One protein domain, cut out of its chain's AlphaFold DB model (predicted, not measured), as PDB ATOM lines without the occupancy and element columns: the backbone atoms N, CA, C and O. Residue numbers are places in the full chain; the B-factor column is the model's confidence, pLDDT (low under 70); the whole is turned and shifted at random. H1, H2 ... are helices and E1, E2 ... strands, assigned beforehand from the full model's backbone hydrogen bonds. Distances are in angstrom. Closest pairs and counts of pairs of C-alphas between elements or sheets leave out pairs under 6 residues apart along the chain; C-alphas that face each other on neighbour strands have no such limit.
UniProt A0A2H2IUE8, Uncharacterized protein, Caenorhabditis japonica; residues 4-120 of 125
ATOM      1  N   VAL A   4      -0.608   4.988 -22.283       52.53
ATOM      2  CA  VAL A   4       0.460   5.929 -21.917       52.53
ATOM      3  C   VAL A   4       1.047   5.650 -20.523       52.53
ATOM      4  O   VAL A   4       2.241   5.836 -20.310       52.53
ATOM      5  N   GLU A   5       0.240   5.199 -19.558       55.91
ATOM      6  CA  GLU A   5       0.702   4.939 -18.186       55.91
ATOM      7  C   GLU A   5       1.516   3.641 -18.090       55.91
ATOM      8  O   GLU A   5       2.528   3.587 -17.388       55.91
ATOM      9  N   GLU A   6       1.089   2.607 -18.820       55.91
ATOM     10  CA  GLU A   6       1.831   1.349 -18.947       55.91
ATOM     11  C   GLU A   6       3.179   1.600 -19.631       55.91
ATOM     12  O   GLU A   6       4.206   1.140 -19.133       55.91
ATOM     13  N   ASP A   7       3.206   2.417 -20.687       58.31
ATOM     14  CA  ASP A   7       4.427   2.762 -21.419       58.31
ATOM     15  C   ASP A   7       5.472   3.471 -20.542       58.31
ATOM     16  O   ASP A   7       6.670   3.202 -20.665       58.31
ATOM     17  N   VAL A   8       5.054   4.347 -19.618       62.19
ATOM     18  CA  VAL A   8       5.977   5.031 -18.692       62.19
ATOM     19  C   VAL A   8       6.596   4.042 -17.707       62.19
ATOM     20  O   VAL A   8       7.816   4.042 -17.529       62.19
ATOM     21  N   VAL A   9       5.788   3.165 -17.103       60.84
ATOM     22  CA  VAL A   9       6.294   2.139 -16.176       60.84
ATOM     23  C   VAL A   9       7.223   1.173 -16.915       60.84
ATOM     24  O   VAL A   9       8.330   0.914 -16.446       60.84
ATOM     25  N   ILE A  10       6.836   0.710 -18.107       60.09
ATOM     26  CA  ILE A  10       7.649  -0.171 -18.957       60.09
ATOM     27  C   ILE A  10       8.976   0.501 -19.328       60.09
ATOM     28  O   ILE A  10      10.032  -0.127 -19.226       60.09
ATOM     29  N   THR A  11       8.954   1.785 -19.695       65.19
ATOM     30  CA  THR A  11      10.166   2.536 -20.046       65.19
ATOM     31  C   THR A  11      11.095   2.694 -18.841       65.19
ATOM     32  O   THR A  11      12.295   2.454 -18.959       65.19
ATOM     33  N   MET A  12      10.568   3.039 -17.660       66.44
ATOM     34  CA  MET A  12      11.378   3.156 -16.440       66.44
ATOM     35  C   MET A  12      11.999   1.816 -16.037       66.44
ATOM     36  O   MET A  12      13.178   1.771 -15.685       66.44
ATOM     37  N   VAL A  13      11.238   0.721 -16.142       65.94
ATOM     38  CA  VAL A  13      11.743  -0.636 -15.905       65.94
ATOM     39  C   VAL A  13      12.857  -0.969 -16.890       65.94
ATOM     40  O   VAL A  13      13.931  -1.377 -16.458       65.94
ATOM     41  N   ALA A  14      12.661  -0.730 -18.188       67.00
ATOM     42  CA  ALA A  14      13.672  -1.001 -19.208       67.00
ATOM     43  C   ALA A  14      14.976  -0.219 -18.967       67.00
ATOM     44  O   ALA A  14      16.063  -0.788 -19.076       67.00
ATOM     45  N   VAL A  15      14.886   1.059 -18.574       70.38
ATOM     46  CA  VAL A  15      16.056   1.886 -18.231       70.38
ATOM     47  C   VAL A  15      16.768   1.357 -16.982       70.38
ATOM     48  O   VAL A  15      17.996   1.245 -16.974       70.38
ATOM     49  N   MET A  16      16.029   0.981 -15.933       70.94
ATOM     50  CA  MET A  16      16.631   0.387 -14.734       70.94
ATOM     51  C   MET A  16      17.272  -0.976 -15.018       70.94
ATOM     52  O   MET A  16      18.377  -1.233 -14.547       70.94
ATOM     53  N   VAL A  17      16.635  -1.840 -15.817       69.50
ATOM     54  CA  VAL A  17      17.223  -3.127 -16.224       69.50
ATOM     55  C   VAL A  17      18.505  -2.897 -17.015       69.50
ATOM     56  O   VAL A  17      19.538  -3.443 -16.643       69.50
ATOM     57  N   ALA A  18      18.482  -2.045 -18.043       71.44
ATOM     58  CA  ALA A  18      19.652  -1.792 -18.883       71.44
ATOM     59  C   ALA A  18      20.845  -1.237 -18.085       71.44
ATOM     60  O   ALA A  18      21.978  -1.680 -18.274       71.44
ATOM     61  N   THR A  19      20.597  -0.297 -17.167       69.81
ATOM     62  CA  THR A  19      21.651   0.284 -16.315       69.81
ATOM     63  C   THR A  19      22.209  -0.727 -15.315       69.81
ATOM     64  O   THR A  19      23.423  -0.793 -15.133       69.81
ATOM     65  N   MET A  20      21.359  -1.563 -14.716       71.44
ATOM     66  CA  MET A  20      21.801  -2.622 -13.810       71.44
ATOM     67  C   MET A  20      22.572  -3.727 -14.537       71.44
ATOM     68  O   MET A  20      23.603  -4.161 -14.030       71.44
ATOM     69  N   THR A  21      22.147  -4.125 -15.740       72.44
ATOM     70  CA  THR A  21      22.893  -5.064 -16.591       72.44
ATOM     71  C   THR A  21      24.267  -4.505 -16.956       72.44
ATOM     72  O   THR A  21      25.261  -5.209 -16.802       72.44
ATOM     73  N   ALA A  22      24.348  -3.237 -17.372       75.56
ATOM     74  CA  ALA A  22      25.620  -2.586 -17.702       75.56
ATOM     75  C   ALA A  22      26.576  -2.482 -16.499       75.56
ATOM     76  O   ALA A  22      27.790  -2.455 -16.681       75.56
ATOM     77  N   ALA A  23      26.036  -2.439 -15.280       71.25
ATOM     78  CA  ALA A  23      26.797  -2.404 -14.034       71.25
ATOM     79  C   ALA A  23      27.012  -3.793 -13.393       71.25
ATOM     80  O   ALA A  23      27.483  -3.865 -12.260       71.25
ATOM     81  N   GLU A  24      26.638  -4.886 -14.072       77.00
ATOM     82  CA  GLU A  24      26.688  -6.271 -13.561       77.00
ATOM     83  C   GLU A  24      25.901  -6.491 -12.246       77.00
ATOM     84  O   GLU A  24      26.150  -7.418 -11.467       77.00
ATOM     85  N   ILE A  25      24.893  -5.653 -11.998       72.12
ATOM     86  CA  ILE A  25      24.019  -5.714 -10.827       72.12
ATOM     87  C   ILE A  25      22.855  -6.665 -11.121       72.12
ATOM     88  O   ILE A  25      21.900  -6.324 -11.811       72.12
ATOM     89  N   LYS A  26      22.885  -7.850 -10.508       74.06
ATOM     90  CA  LYS A  26      21.840  -8.883 -10.680       74.06
ATOM     91  C   LYS A  26      20.526  -8.589  -9.943       74.06
ATOM     92  O   LYS A  26      19.482  -9.158 -10.258       74.06
ATOM     93  N   ARG A  27      20.581  -7.739  -8.911       77.75
ATOM     94  CA  ARG A  27      19.428  -7.290  -8.114       77.75
ATOM     95  C   ARG A  27      19.711  -5.955  -7.447       77.75
ATOM     96  O   ARG A  27      20.838  -5.708  -7.022       77.75
ATOM     97  N   GLY A  28      18.687  -5.133  -7.295       80.12
ATOM     98  CA  GLY A  28      18.830  -3.821  -6.691       80.12
ATOM     99  C   GLY A  28      17.516  -3.071  -6.611       80.12
ATOM    100  O   GLY A  28      16.471  -3.528  -7.077       80.12
ATOM    101  N   HIS A  29      17.602  -1.904  -5.995       82.75
ATOM    102  CA  HIS A  29      16.509  -0.968  -5.864       82.75
ATOM    103  C   HIS A  29      16.949   0.388  -6.373       82.75
ATOM    104  O   HIS A  29      18.065   0.838  -6.085       82.75
ATOM    105  N   ALA A  30      16.023   1.062  -7.035       84.44
ATOM    106  CA  ALA A  30      16.161   2.469  -7.333       84.44
ATOM    107  C   ALA A  30      15.234   3.274  -6.437       84.44
ATOM    108  O   ALA A  30      14.047   2.961  -6.329       84.44
ATOM    109  N   TRP A  31      15.750   4.349  -5.855       87.88
ATOM    110  CA  TRP A  31      14.891   5.419  -5.376       87.88
ATOM    111  C   TRP A  31      14.096   5.994  -6.542       87.88
ATOM    112  O   TRP A  31      14.651   6.295  -7.598       87.88
ATOM    113  N   VAL A  32      12.799   6.169  -6.333       86.62
ATOM    114  CA  VAL A  32      11.956   6.966  -7.220       86.62
ATOM    115  C   VAL A  32      11.436   8.134  -6.395       86.62
ATOM    116  O   VAL A  32      11.256   7.997  -5.187       86.62
ATOM    117  N   GLY A  33      11.221   9.289  -7.021       87.94
ATOM    118  CA  GLY A  33      10.820  10.529  -6.352       87.94
ATOM    119  C   GLY A  33       9.407  10.517  -5.756       87.94
ATOM    120  O   GLY A  33       8.647  11.441  -6.023       87.94
ATOM    121  N   GLY A  34       9.036   9.507  -4.969       90.06
ATOM    122  CA  GLY A  34       7.779   9.399  -4.236       90.06
ATOM    123  C   GLY A  34       8.003   9.418  -2.724       90.06
ATOM    124  O   GLY A  34       8.894   8.741  -2.206       90.06
ATOM    125  N   ILE A  35       7.162  10.169  -2.013       93.50
ATOM    126  CA  ILE A  35       7.174  10.294  -0.551       93.50
ATOM    127  C   ILE A  35       5.801   9.943   0.018       93.50
ATOM    128  O   ILE A  35       4.769  10.210  -0.607       93.50
ATOM    129  N   ARG A  36       5.773   9.350   1.212       95.06
ATOM    130  CA  ARG A  36       4.529   9.084   1.929       95.06
ATOM    131  C   ARG A  36       3.824  10.399   2.253       95.06
ATOM    132  O   ARG A  36       4.441  11.370   2.689       95.06
ATOM    133  N   THR A  37       2.515  10.434   2.043       94.69
ATOM    134  CA  THR A  37       1.704  11.610   2.351       94.69
ATOM    135  C   THR A  37       1.675  11.850   3.858       94.69
ATOM    136  O   THR A  37       1.634  10.908   4.654       94.69
ATOM    137  N   ALA A  38       1.627  13.118   4.272       95.12
ATOM    138  CA  ALA A  38       1.588  13.489   5.689       95.12
ATOM    139  C   ALA A  38       0.418  12.830   6.446       95.12
ATOM    140  O   ALA A  38       0.544  12.478   7.615       95.12
ATOM    141  N   ALA A  39      -0.710  12.596   5.766       95.06
ATOM    142  CA  ALA A  39      -1.872  11.920   6.339       95.06
ATOM    143  C   ALA A  39      -1.622  10.439   6.679       95.06
ATOM    144  O   ALA A  39      -2.370   9.878   7.490       95.06
ATOM    145  N   CYS A  40      -0.606   9.822   6.068       95.94
ATOM    146  CA  CYS A  40      -0.294   8.399   6.163       95.94
ATOM    147  C   CYS A  40       1.034   8.075   6.852       95.94
ATOM    148  O   CYS A  40       1.267   6.905   7.162       95.94
ATOM    149  N   VAL A  41       1.877   9.071   7.137       95.88
ATOM    150  CA  VAL A  41       3.043   8.895   8.020       95.88
ATOM    151  C   VAL A  41       2.581   8.317   9.358       95.88
ATOM    152  O   VAL A  41       1.567   8.739   9.919       95.88
ATOM    153  N   GLY A  42       3.293   7.301   9.846       95.25
ATOM    154  CA  GLY A  42       2.944   6.639  11.102       95.25
ATOM    155  C   GLY A  42       1.695   5.745  11.048       95.25
ATOM    156  O   GLY A  42       1.226   5.314  12.099       95.25
ATOM    157  N   LYS A  43       1.122   5.467   9.865       94.75
ATOM    158  CA  LYS A  43      -0.085   4.630   9.722       94.75
ATOM    159  C   LYS A  43       0.161   3.395   8.855       94.75
ATOM    160  O   LYS A  43       0.839   3.512   7.830       94.75
ATOM    161  N   PRO A  44      -0.399   2.227   9.224       91.12
ATOM    162  CA  PRO A  44      -0.330   1.040   8.383       91.12
ATOM    163  C   PRO A  44      -1.165   1.221   7.111       91.12
ATOM    164  O   PRO A  44      -2.029   2.099   7.027       91.12
ATOM    165  N   GLN A  45      -0.935   0.352   6.128       90.50
ATOM    166  CA  GLN A  45      -1.806   0.243   4.959       90.50
ATOM    167  C   GLN A  45      -3.245  -0.114   5.366       90.50
ATOM    168  O   GLN A  45      -3.472  -1.003   6.186       90.50
ATOM    169  N   GLY A  46      -4.219   0.560   4.756       88.62
ATOM    170  CA  GLY A  46      -5.647   0.400   5.033       88.62
ATOM    171  C   GLY A  46      -6.329   1.718   5.403       88.62
ATOM    172  O   GLY A  46      -5.687   2.762   5.527       88.62
ATOM    173  N   GLY A  47      -7.656   1.683   5.551       89.81
ATOM    174  CA  GLY A  47      -8.460   2.878   5.829       89.81
ATOM    175  C   GLY A  47      -8.167   4.007   4.824       89.81
ATOM    176  O   GLY A  47      -8.314   3.781   3.623       89.81
ATOM    177  N   PRO A  48      -7.719   5.199   5.271       91.12
ATOM    178  CA  PRO A  48      -7.384   6.307   4.375       91.12
ATOM    179  C   PRO A  48      -6.049   6.130   3.629       91.12
ATOM    180  O   PRO A  48      -5.763   6.911   2.725       91.12
ATOM    181  N   CYS A  49      -5.226   5.137   3.985       94.00
ATOM    182  CA  CYS A  49      -3.882   4.911   3.449       94.00
ATOM    183  C   CYS A  49      -3.867   3.704   2.512       94.00
ATOM    184  O   CYS A  49      -3.461   2.597   2.867       94.00
ATOM    185  N   THR A  50      -4.353   3.927   1.296       92.56
ATOM    186  CA  THR A  50      -4.422   2.939   0.217       92.56
ATOM    187  C   THR A  50      -3.241   3.104  -0.739       92.56
ATOM    188  O   THR A  50      -2.515   4.096  -0.674       92.56
ATOM    189  N   ALA A  51      -3.085   2.187  -1.697       89.75
ATOM    190  CA  ALA A  51      -2.110   2.333  -2.783       89.75
ATOM    191  C   ALA A  51      -2.247   3.662  -3.559       89.75
ATOM    192  O   ALA A  51      -1.264   4.159  -4.092       89.75
ATOM    193  N   LYS A  52      -3.440   4.274  -3.581       90.69
ATOM    194  CA  LYS A  52      -3.711   5.534  -4.297       90.69
ATOM    195  C   LYS A  52      -3.603   6.794  -3.435       90.69
ATOM    196  O   LYS A  52      -3.792   7.890  -3.937       90.69
ATOM    197  N   THR A  53      -3.384   6.661  -2.130       92.81
ATOM    198  CA  THR A  53      -3.438   7.808  -1.199       92.81
ATOM    199  C   THR A  53      -2.260   7.859  -0.236       92.81
ATOM    200  O   THR A  53      -2.000   8.893   0.381       92.81
ATOM    201  N   ALA A  54      -1.527   6.753  -0.093       94.56
ATOM    202  CA  ALA A  54      -0.405   6.669   0.823       94.56
ATOM    203  C   ALA A  54       0.821   7.455   0.345       94.56
ATOM    204  O   ALA A  54       1.587   7.890   1.194       94.56
ATOM    205  N   PHE A  55       1.015   7.653  -0.961       93.88
ATOM    206  CA  PHE A  55       2.199   8.309  -1.527       93.88
ATOM    207  C   PHE A  55       1.821   9.427  -2.490       93.88
ATOM    208  O   PHE A  55       0.729   9.430  -3.051       93.88
ATOM    209  N   GLN A  56       2.760  10.345  -2.696       91.56
ATOM    210  CA  GLN A  56       2.703  11.397  -3.703       91.56
ATOM    211  C   GLN A  56       4.076  11.574  -4.353       91.56
ATOM    212  O   GLN A  56       5.107  11.320  -3.721       91.56
ATOM    213  N   TRP A  57       4.093  12.035  -5.600       89.06
ATOM    214  CA  TRP A  57       5.324  12.445  -6.268       89.06
ATOM    215  C   TRP A  57       5.907  13.705  -5.611       89.06
ATOM    216  O   TRP A  57       5.183  14.608  -5.196       89.06
ATOM    217  N   THR A  58       7.231  13.752  -5.491       88.06
ATOM    218  CA  THR A  58       7.990  14.847  -4.853       88.06
ATOM    219  C   THR A  58       8.315  15.985  -5.812       88.06
ATOM    220  O   THR A  58       8.564  17.103  -5.374       88.06
ATOM    221  N   ASP A  59       8.304  15.718  -7.117       80.44
ATOM    222  CA  ASP A  59       8.624  16.699  -8.155       80.44
ATOM    223  C   ASP A  59       7.409  17.533  -8.592       80.44
ATOM    224  O   ASP A  59       7.542  18.420  -9.433       80.44
ATOM    225  N   HIS A  60       6.227  17.247  -8.027       76.06
ATOM    226  CA  HIS A  60       4.950  17.880  -8.362       76.06
ATOM    227  C   HIS A  60       4.622  17.866  -9.868       76.06
ATOM    228  O   HIS A  60       3.815  18.670 -10.340       76.06
ATOM    229  N   SER A  61       5.235  16.959 -10.638       69.75
ATOM    230  CA  SER A  61       5.053  16.870 -12.091       69.75
ATOM    231  C   SER A  61       3.647  16.401 -12.480       69.75
ATOM    232  O   SER A  61       3.154  16.739 -13.560       69.75
ATOM    233  N   THR A  62       2.982  15.694 -11.564       68.81
ATOM    234  CA  THR A  62       1.566  15.330 -11.596       68.81
ATOM    235  C   THR A  62       0.920  15.621 -10.235       68.81
ATOM    236  O   THR A  62       1.592  15.735  -9.209       68.81
ATOM    237  N   THR A  63      -0.403  15.769 -10.233       65.88
ATOM    238  CA  THR A  63      -1.219  15.941  -9.016       65.88
ATOM    239  C   THR A  63      -1.815  14.619  -8.522       65.88
ATOM    240  O   THR A  63      -2.441  14.586  -7.463       65.88
ATOM    241  N   GLY A  64      -1.612  13.534  -9.276       69.75
ATOM    242  CA  GLY A  64      -2.146  12.207  -8.995       69.75
ATOM    243  C   GLY A  64      -1.092  11.191  -8.554       69.75
ATOM    244  O   GLY A  64       0.094  11.482  -8.427       69.75
ATOM    245  N   THR A  65      -1.552   9.960  -8.347       78.75
ATOM    246  CA  THR A  65      -0.721   8.769  -8.087       78.75
ATOM    247  C   THR A  65      -0.573   7.893  -9.330       78.75
ATOM    248  O   THR A  65      -0.397   6.679  -9.230       78.75
ATOM    249  N   GLU A  66      -0.753   8.488 -10.507       76.19
ATOM    250  CA  GLU A  66      -0.603   7.821 -11.800       76.19
ATOM    251  C   GLU A  66       0.811   7.233 -11.908       76.19
ATOM    252  O   GLU A  66       1.783   7.819 -11.418       76.19
ATOM    253  N   GLY A  67       0.913   6.028 -12.470       77.75
ATOM    254  CA  GLY A  67       2.166   5.271 -12.554       77.75
ATOM    255  C   GLY A  67       2.613   4.569 -11.263       77.75
ATOM    256  O   GLY A  67       3.557   3.780 -11.307       77.75
ATOM    257  N   PHE A  68       1.950   4.777 -10.115       85.69
ATOM    258  CA  PHE A  68       2.228   3.965  -8.929       85.69
ATOM    259  C   PHE A  68       1.645   2.559  -9.072       85.69
ATOM    260  O   PHE A  68       0.434   2.354  -8.984       85.69
ATOM    261  N   VAL A  69       2.529   1.573  -9.221       87.69
ATOM    262  CA  VAL A  69       2.161   0.156  -9.257       87.69
ATOM    263  C   VAL A  69       2.950  -0.576  -8.185       87.69
ATOM    264  O   VAL A  69       4.162  -0.735  -8.283       87.69
ATOM    265  N   PHE A  70       2.259  -0.995  -7.129       88.75
ATOM    266  CA  PHE A  70       2.879  -1.602  -5.956       88.75
ATOM    267  C   PHE A  70       2.959  -3.121  -6.064       88.75
ATOM    268  O   PHE A  70       2.057  -3.777  -6.584       88.75
ATOM    269  N   SER A  71       4.024  -3.675  -5.491       87.75
ATOM    270  CA  SER A  71       4.129  -5.105  -5.219       87.75
ATOM    271  C   SER A  71       3.036  -5.583  -4.254       87.75
ATOM    272  O   SER A  71       2.436  -4.795  -3.514       87.75
ATOM    273  N   ILE A  72       2.789  -6.894  -4.220       85.88
ATOM    274  CA  ILE A  72       1.791  -7.485  -3.318       85.88
ATOM    275  C   ILE A  72       2.132  -7.143  -1.857       85.88
ATOM    276  O   ILE A  72       3.250  -7.352  -1.391       85.88
ATOM    277  N   GLY A  73       1.150  -6.616  -1.118       86.38
ATOM    278  CA  GLY A  73       1.327  -6.213   0.283       86.38
ATOM    279  C   GLY A  73       2.067  -4.883   0.477       86.38
ATOM    280  O   GLY A  73       2.484  -4.574   1.590       86.38
ATOM    281  N   GLN A  74       2.254  -4.099  -0.586       89.94
ATOM    282  CA  GLN A  74       2.722  -2.717  -0.512       89.94
ATOM    283  C   GLN A  74       1.562  -1.749  -0.815       89.94
ATOM    284  O   GLN A  74       0.603  -2.137  -1.492       89.94
ATOM    285  N   PRO A  75       1.596  -0.494  -0.326       92.62
ATOM    286  CA  PRO A  75       2.608   0.139   0.536       92.62
ATOM    287  C   PRO A  75       2.383  -0.090   2.051       92.62
ATOM    288  O   PRO A  75       1.745   0.729   2.718       92.62
ATOM    289  N   SER A  76       2.948  -1.158   2.624       88.56
ATOM    290  CA  SER A  76       2.566  -1.690   3.950       88.56
ATOM    291  C   SER A  76       2.854  -0.771   5.137       88.56
ATOM    292  O   SER A  76       2.084  -0.771   6.098       88.56
ATOM    293  N   ASN A  77       3.932   0.013   5.080       92.88
ATOM    294  CA  ASN A  77       4.430   0.806   6.208       92.88
ATOM    295  C   ASN A  77       4.783  -0.028   7.451       92.88
ATOM    296  O   ASN A  77       4.373   0.272   8.575       92.88
ATOM    297  N   ILE A  78       5.535  -1.109   7.250       89.12
ATOM    298  CA  ILE A  78       6.004  -1.989   8.325       89.12
ATOM    299  C   ILE A  78       6.823  -1.173   9.330       89.12
ATOM    300  O   ILE A  78       7.649  -0.347   8.942       89.12
ATOM    301  N   GLN A  79       6.573  -1.389  10.627       90.56
ATOM    302  CA  GLN A  79       7.168  -0.611  11.729       90.56
ATOM    303  C   GLN A  79       6.928   0.907  11.630       90.56
ATOM    304  O   GLN A  79       7.545   1.671  12.362       90.56
ATOM    305  N   LEU A  80       5.999   1.336  10.765       93.38
ATOM    306  CA  LEU A  80       5.553   2.718  10.615       93.38
ATOM    307  C   LEU A  80       6.662   3.707  10.204       93.38
ATOM    308  O   LEU A  80       6.565   4.889  10.526       93.38
ATOM    309  N   GLY A  81       7.693   3.229   9.498       91.94
ATOM    310  CA  GLY A  81       8.861   4.031   9.104       91.94
ATOM    311  C   GLY A  81       9.298   3.857   7.648       91.94
ATOM    312  O   GLY A  81      10.468   4.077   7.334       91.94
ATOM    313  N   GLN A  82       8.404   3.411   6.764       92.94
ATOM    314  CA  GLN A  82       8.701   3.199   5.345       92.94
ATOM    315  C   GLN A  82       8.117   4.333   4.500       92.94
ATOM    316  O   GLN A  82       7.103   4.159   3.822       92.94
ATOM    317  N   ASP A  83       8.722   5.514   4.582       94.62
ATOM    318  CA  ASP A  83       8.148   6.741   4.019       94.62
ATOM    319  C   ASP A  83       8.635   7.092   2.612       94.62
ATOM    320  O   ASP A  83       8.104   8.020   2.010       94.62
ATOM    321  N   CYS A  84       9.588   6.344   2.054       92.75
ATOM    322  CA  CYS A  84      10.109   6.589   0.715       92.75
ATOM    323  C   CYS A  84       9.855   5.406  -0.232       92.75
ATOM    324  O   CYS A  84       9.702   4.255   0.192       92.75
ATOM    325  N   LEU A  85       9.789   5.711  -1.529       90.81
ATOM    326  CA  LEU A  85       9.377   4.785  -2.581       90.81
ATOM    327  C   LEU A  85      10.574   4.235  -3.364       90.81
ATOM    328  O   LEU A  85      11.415   4.988  -3.855       90.81
ATOM    329  N   LEU A  86      10.624   2.916  -3.519       89.06
ATOM    330  CA  LEU A  86      11.637   2.217  -4.303       89.06
ATOM    331  C   LEU A  86      10.988   1.483  -5.474       89.06
ATOM    332  O   LEU A  86       9.903   0.925  -5.315       89.06
ATOM    333  N   LEU A  87      11.682   1.394  -6.607       86.44
ATOM    334  CA  LEU A  87      11.402   0.382  -7.624       86.44
ATOM    335  C   LEU A  87      12.311  -0.824  -7.394       86.44
ATOM    336  O   LEU A  87      13.525  -0.668  -7.250       86.44
ATOM    337  N   TRP A  88      11.723  -2.017  -7.351       82.38
ATOM    338  CA  TRP A  88      12.462  -3.270  -7.230       82.38
ATOM    339  C   TRP A  88      12.855  -3.800  -8.611       82.38
ATOM    340  O   TRP A  88      12.009  -3.898  -9.502       82.38
ATOM    341  N   ASN A  89      14.112  -4.214  -8.780       77.94
ATOM    342  CA  ASN A  89      14.559  -4.893  -9.991       77.94
ATOM    343  C   ASN A  89      15.461  -6.099  -9.677       77.94
ATOM    344  O   ASN A  89      16.368  -6.026  -8.844       77.94
ATOM    345  N   ALA A  90      15.216  -7.224 -10.351       73.75
ATOM    346  CA  ALA A  90      15.990  -8.455 -10.197       73.75
ATOM    347  C   ALA A  90      15.842  -9.365 -11.426       73.75
ATOM    348  O   ALA A  90      14.763  -9.440 -12.010       73.75
ATOM    349  N   GLU A  91      16.890 -10.126 -11.742       67.50
ATOM    350  CA  GLU A  91      16.960 -11.073 -12.873       67.50
ATOM    351  C   GLU A  91      16.158 -12.389 -12.663       67.50
ATOM    352  O   GLU A  91      16.453 -13.391 -13.298       67.50
ATOM    353  N   ILE A  92      15.099 -12.394 -11.831       63.09
ATOM    354  CA  ILE A  92      14.250 -13.565 -11.473       63.09
ATOM    355  C   ILE A  92      14.942 -14.553 -10.486       63.09
ATOM    356  O   ILE A  92      16.144 -14.791 -10.594       63.09
ATOM    357  N   PRO A  93      14.218 -15.153  -9.501       59.66
ATOM    358  CA  PRO A  93      12.781 -15.065  -9.235       59.66
ATOM    359  C   PRO A  93      12.402 -14.141  -8.071       59.66
ATOM    360  O   PRO A  93      13.235 -13.716  -7.273       59.66
ATOM    361  N   VAL A  94      11.098 -13.850  -8.014       57.47
ATOM    362  CA  VAL A  94      10.374 -13.112  -6.967       57.47
ATOM    363  C   VAL A  94      10.959 -13.403  -5.584       57.47
ATOM    364  O   VAL A  94      10.872 -14.526  -5.086       57.47
ATOM    365  N   TYR A  95      11.536 -12.388  -4.944       56.97
ATOM    366  CA  TYR A  95      11.963 -12.480  -3.552       56.97
ATOM    367  C   TYR A  95      10.871 -11.863  -2.678       56.97
ATOM    368  O   TYR A  95      10.548 -10.694  -2.850       56.97
ATOM    369  N   GLN A  96      10.287 -12.650  -1.767       58.06
ATOM    370  CA  GLN A  96       9.385 -12.185  -0.698       58.06
ATOM    371  C   GLN A  96       8.387 -11.090  -1.126       58.06
ATOM    372  O   GLN A  96       8.454  -9.954  -0.663       58.06
ATOM    373  N   ASN A  97       7.447 -11.438  -2.009       62.25
ATOM    374  CA  ASN A  97       6.375 -10.557  -2.493       62.25
ATOM    375  C   ASN A  97       6.822  -9.331  -3.312       62.25
ATOM    376  O   ASN A  97       5.950  -8.585  -3.737       62.25
ATOM    377  N   ALA A  98       8.119  -9.128  -3.571       68.88
ATOM    378  CA  ALA A  98       8.610  -8.074  -4.456       68.88
ATOM    379  C   ALA A  98       8.701  -8.586  -5.900       68.88
ATOM    380  O   ALA A  98       9.493  -9.483  -6.220       68.88
ATOM    381  N   GLN A  99       7.870  -8.024  -6.775       78.19
ATOM    382  CA  GLN A  99       7.887  -8.337  -8.202       78.19
ATOM    383  C   GLN A  99       8.808  -7.353  -8.943       78.19
ATOM    384  O   GLN A  99       8.721  -6.147  -8.695       78.19
ATOM    385  N   PRO A 100       9.694  -7.830  -9.843       78.44
ATOM    386  CA  PRO A 100      10.480  -6.959 -10.716       78.44
ATOM    387  C   PRO A 100       9.607  -5.923 -11.422       78.44
ATOM    388  O   PRO A 100       8.549  -6.251 -11.951       78.44
ATOM    389  N   GLY A 101      10.056  -4.672 -11.392       77.88
ATOM    390  CA  GLY A 101       9.371  -3.539 -12.001       77.88
ATOM    391  C   GLY A 101       8.182  -2.993 -11.217       77.88
ATOM    392  O   GLY A 101       7.522  -2.079 -11.704       77.88
ATOM    393  N   LEU A 102       7.919  -3.499 -10.007       85.31
ATOM    394  CA  LEU A 102       6.902  -2.951  -9.115       85.31
ATOM    395  C   LEU A 102       7.523  -2.198  -7.938       85.31
ATOM    396  O   LEU A 102       8.661  -2.426  -7.522       85.31
ATOM    397  N   MET A 103       6.732  -1.288  -7.387       88.88
ATOM    398  CA  MET A 103       7.142  -0.412  -6.306       88.88
ATOM    399  C   MET A 103       7.016  -1.090  -4.946       88.88
ATOM    400  O   MET A 103       6.058  -1.818  -4.662       88.88
ATOM    401  N   ILE A 104       7.973  -0.790  -4.078       88.56
ATOM    402  CA  ILE A 104       7.963  -1.153  -2.665       88.56
ATOM    403  C   ILE A 104       8.249   0.088  -1.821       88.56
ATOM    404  O   ILE A 104       8.793   1.076  -2.311       88.56
ATOM    405  N   THR A 105       7.895   0.048  -0.540       89.88
ATOM    406  CA  THR A 105       8.183   1.147   0.388       89.88
ATOM    407  C   THR A 105       9.328   0.790   1.318       89.88
ATOM    408  O   THR A 105       9.464  -0.359   1.741       89.88
ATOM    409  N   TRP A 106      10.162   1.777   1.638       90.56
ATOM    410  CA  TRP A 106      11.282   1.609   2.555       90.56
ATOM    411  C   TRP A 106      11.554   2.874   3.365       90.56
ATOM    412  O   TRP A 106      10.999   3.940   3.100       90.56
ATOM    413  N   SER A 107      12.403   2.749   4.384       90.06
ATOM    414  CA  SER A 107      12.875   3.903   5.145       90.06
ATOM    415  C   SER A 107      13.698   4.836   4.263       90.06
ATOM    416  O   SER A 107      14.548   4.375   3.508       90.06
ATOM    417  N   CYS A 108      13.470   6.144   4.392       89.00
ATOM    418  CA  CYS A 108      14.156   7.178   3.614       89.00
ATOM    419  C   CYS A 108      15.662   7.276   3.889       89.00
ATOM    420  O   CYS A 108      16.401   7.846   3.090       89.00
ATOM    421  N   VAL A 109      16.133   6.738   5.015       83.38
ATOM    422  CA  VAL A 109      17.567   6.643   5.285       83.38
ATOM    423  C   VAL A 109      18.116   5.402   4.585       83.38
ATOM    424  O   VAL A 109      17.656   4.285   4.821       83.38
ATOM    425  N   ALA A 110      19.084   5.599   3.688       63.88
ATOM    426  CA  ALA A 110      19.710   4.528   2.918       63.88
ATOM    427  C   ALA A 110      20.503   3.589   3.842       63.88
ATOM    428  O   ALA A 110      21.691   3.779   4.080       63.88
ATOM    429  N   THR A 111      19.830   2.584   4.394       64.75
ATOM    430  CA  THR A 111      20.435   1.592   5.295       64.75
ATOM    431  C   THR A 111      20.615   0.229   4.639       64.75
ATOM    432  O   THR A 111      21.233  -0.651   5.237       64.75
ATOM    433  N   THR A 112      20.109   0.031   3.415       66.75
ATOM    434  CA  THR A 112      20.248  -1.249   2.710       66.75
ATOM    435  C   THR A 112      21.347  -1.173   1.646       66.75
ATOM    436  O   THR A 112      21.352  -0.242   0.839       66.75
ATOM    437  N   PRO A 113      22.248  -2.170   1.578       61.28
ATOM    438  CA  PRO A 113      23.301  -2.233   0.562       61.28
ATOM    439  C   PRO A 113      22.764  -2.531  -0.849       61.28
ATOM    440  O   PRO A 113      23.540  -2.653  -1.789       61.28
ATOM    441  N   LEU A 114      21.444  -2.693  -1.003       72.94
ATOM    442  CA  LEU A 114      20.798  -3.010  -2.274       72.94
ATOM    443  C   LEU A 114      20.132  -1.792  -2.921       72.94
ATOM    444  O   LEU A 114      19.580  -1.945  -4.006       72.94
ATOM    445  N   ILE A 115      20.146  -0.616  -2.283       74.19
ATOM    446  CA  ILE A 115      19.727   0.633  -2.927       74.19
ATOM    447  C   ILE A 115      20.961   1.266  -3.560       74.19
ATOM    448  O   ILE A 115      21.865   1.718  -2.863       74.19
ATOM    449  N   ASN A 116      21.013   1.263  -4.884       74.50
ATOM    450  CA  ASN A 116      22.220   1.596  -5.645       74.50
ATOM    451  C   ASN A 116      21.965   2.591  -6.780       74.50
ATOM    452  O   ASN A 116      22.883   2.924  -7.524       74.50
ATOM    453  N   SER A 117      20.730   3.065  -6.923       77.31
ATOM    454  CA  SER A 117      20.349   3.984  -7.988       77.31
ATOM    455  C   SER A 117      19.215   4.912  -7.555       77.31
ATOM    456  O   SER A 117      18.534   4.687  -6.551       77.31
ATOM    457  N   TYR A 118      19.033   5.983  -8.319       80.62
ATOM    458  CA  TYR A 118      17.898   6.896  -8.241       80.62
ATOM    459  C   TYR A 118      17.398   7.130  -9.666       80.62
ATOM    460  O   TYR A 118      18.213   7.285 -10.578       80.62
ATOM    461  N   VAL A 119      16.083   7.180  -9.864       78.12
ATOM    462  CA  VAL A 119      15.480   7.520 -11.154       78.12
ATOM    463  C   VAL A 119      14.756   8.855 -11.071       78.12
ATOM    464  O   VAL A 119      13.813   9.041 -10.302       78.12
ATOM    465  N   CYS A 120      15.209   9.781 -11.914       73.00
ATOM    466  CA  CYS A 120      14.575  11.070 -12.147       73.00
ATOM    467  C   CYS A 120      13.626  10.968 -13.345       73.00
ATOM    468  O   CYS A 120      14.029  10.498 -14.409       73.00
TER     469      CYS A 120
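This is residues 4 to 120 of the 125 residues of an uncharacterized protein of Caenorhabditis japonica (UniProt A0A2H2IUE8). A strongly twisted sheet is built on one long strand, E1, which bends sharply, and one long helix, H1, covers part of one face, lying slantwise over E1 and E3. E5 and E2 pair with successive parts of one side of E1, while E3 and then E4 continue the sheet from its other side; long loops join several of the strands, and residues 37 to 54 make a loop at the end of the domain away from Ala 22. The printed part has 117 residues, with one named helix and five named strands, which follow each other along the chain as H1, then E1, E2, E3, E4 and E5; the sheet is branched and mixed, its neighbour pairs being E1 and E2 antiparallel, E1 and E3 antiparallel, E1 and E5 parallel, and E3 and E4 antiparallel. The class is mixed, helices and strands, though under half of the residues are in named elements. The whole is compact, with a radius of gyration of the C-alphas of 13.6 A and spans of 40 by 32 by 22 A.

Find C-alpha 27 at (19.428, -7.290, -8.114); from there E1, residues 27 to 36, runs 24.3 A to C-alpha 36 at (4.529, 9.084, 1.929), bending by 78 degrees at residue 33. E3 is residues 84 to 90, 19.5 A long, and E4 is residues 103 to 106, 10.0 A. E2 is residues 55 to 57, 7.0 A, and E5, residues 115 to 119, 11.5 A, ends at C-alpha 119 at (15.480, 7.520, -11.154). H1, residues 4 to 22, is 26.9 A long.

Begin at E1, whose antiparallel neighbour E3 has N 30 and O 87 at 3.0 A, within hydrogen-bond range. On the other side of E1 look for E5 beside residues 28 to 32, parallel, with N 31 and O 117 at 2.9 A, and E2 beside residues 33 to 36, antiparallel, with N 35 and O 56 at 2.9 A. E1 and E2 form a hairpin, and so do E3 and E4, where N 86 and O 104 are 2.9 A apart. H1 is on the sheet at a height of 9.2 A, at 36 degrees to E1 on the local plane; its closest C-alphas to E3 are those of Val 17 and Asn 89, 7.0 A. In H1 every O i to N i+4 pair is within hydrogen-bond range. E2 and E5 are apart.

The C-alphas farthest apart, those of Ala 22 and Gly 47, are 41.8 A from each other. The printed part has no cut. The links E1 to E2, E2 to E3 and E3 to E4 are long. Mean pLDDT of the printed part is 79.9; look for values under 70 at residues 4 to 14, 17, 19, 61 to 64, 91 to 98 and 110 to 113.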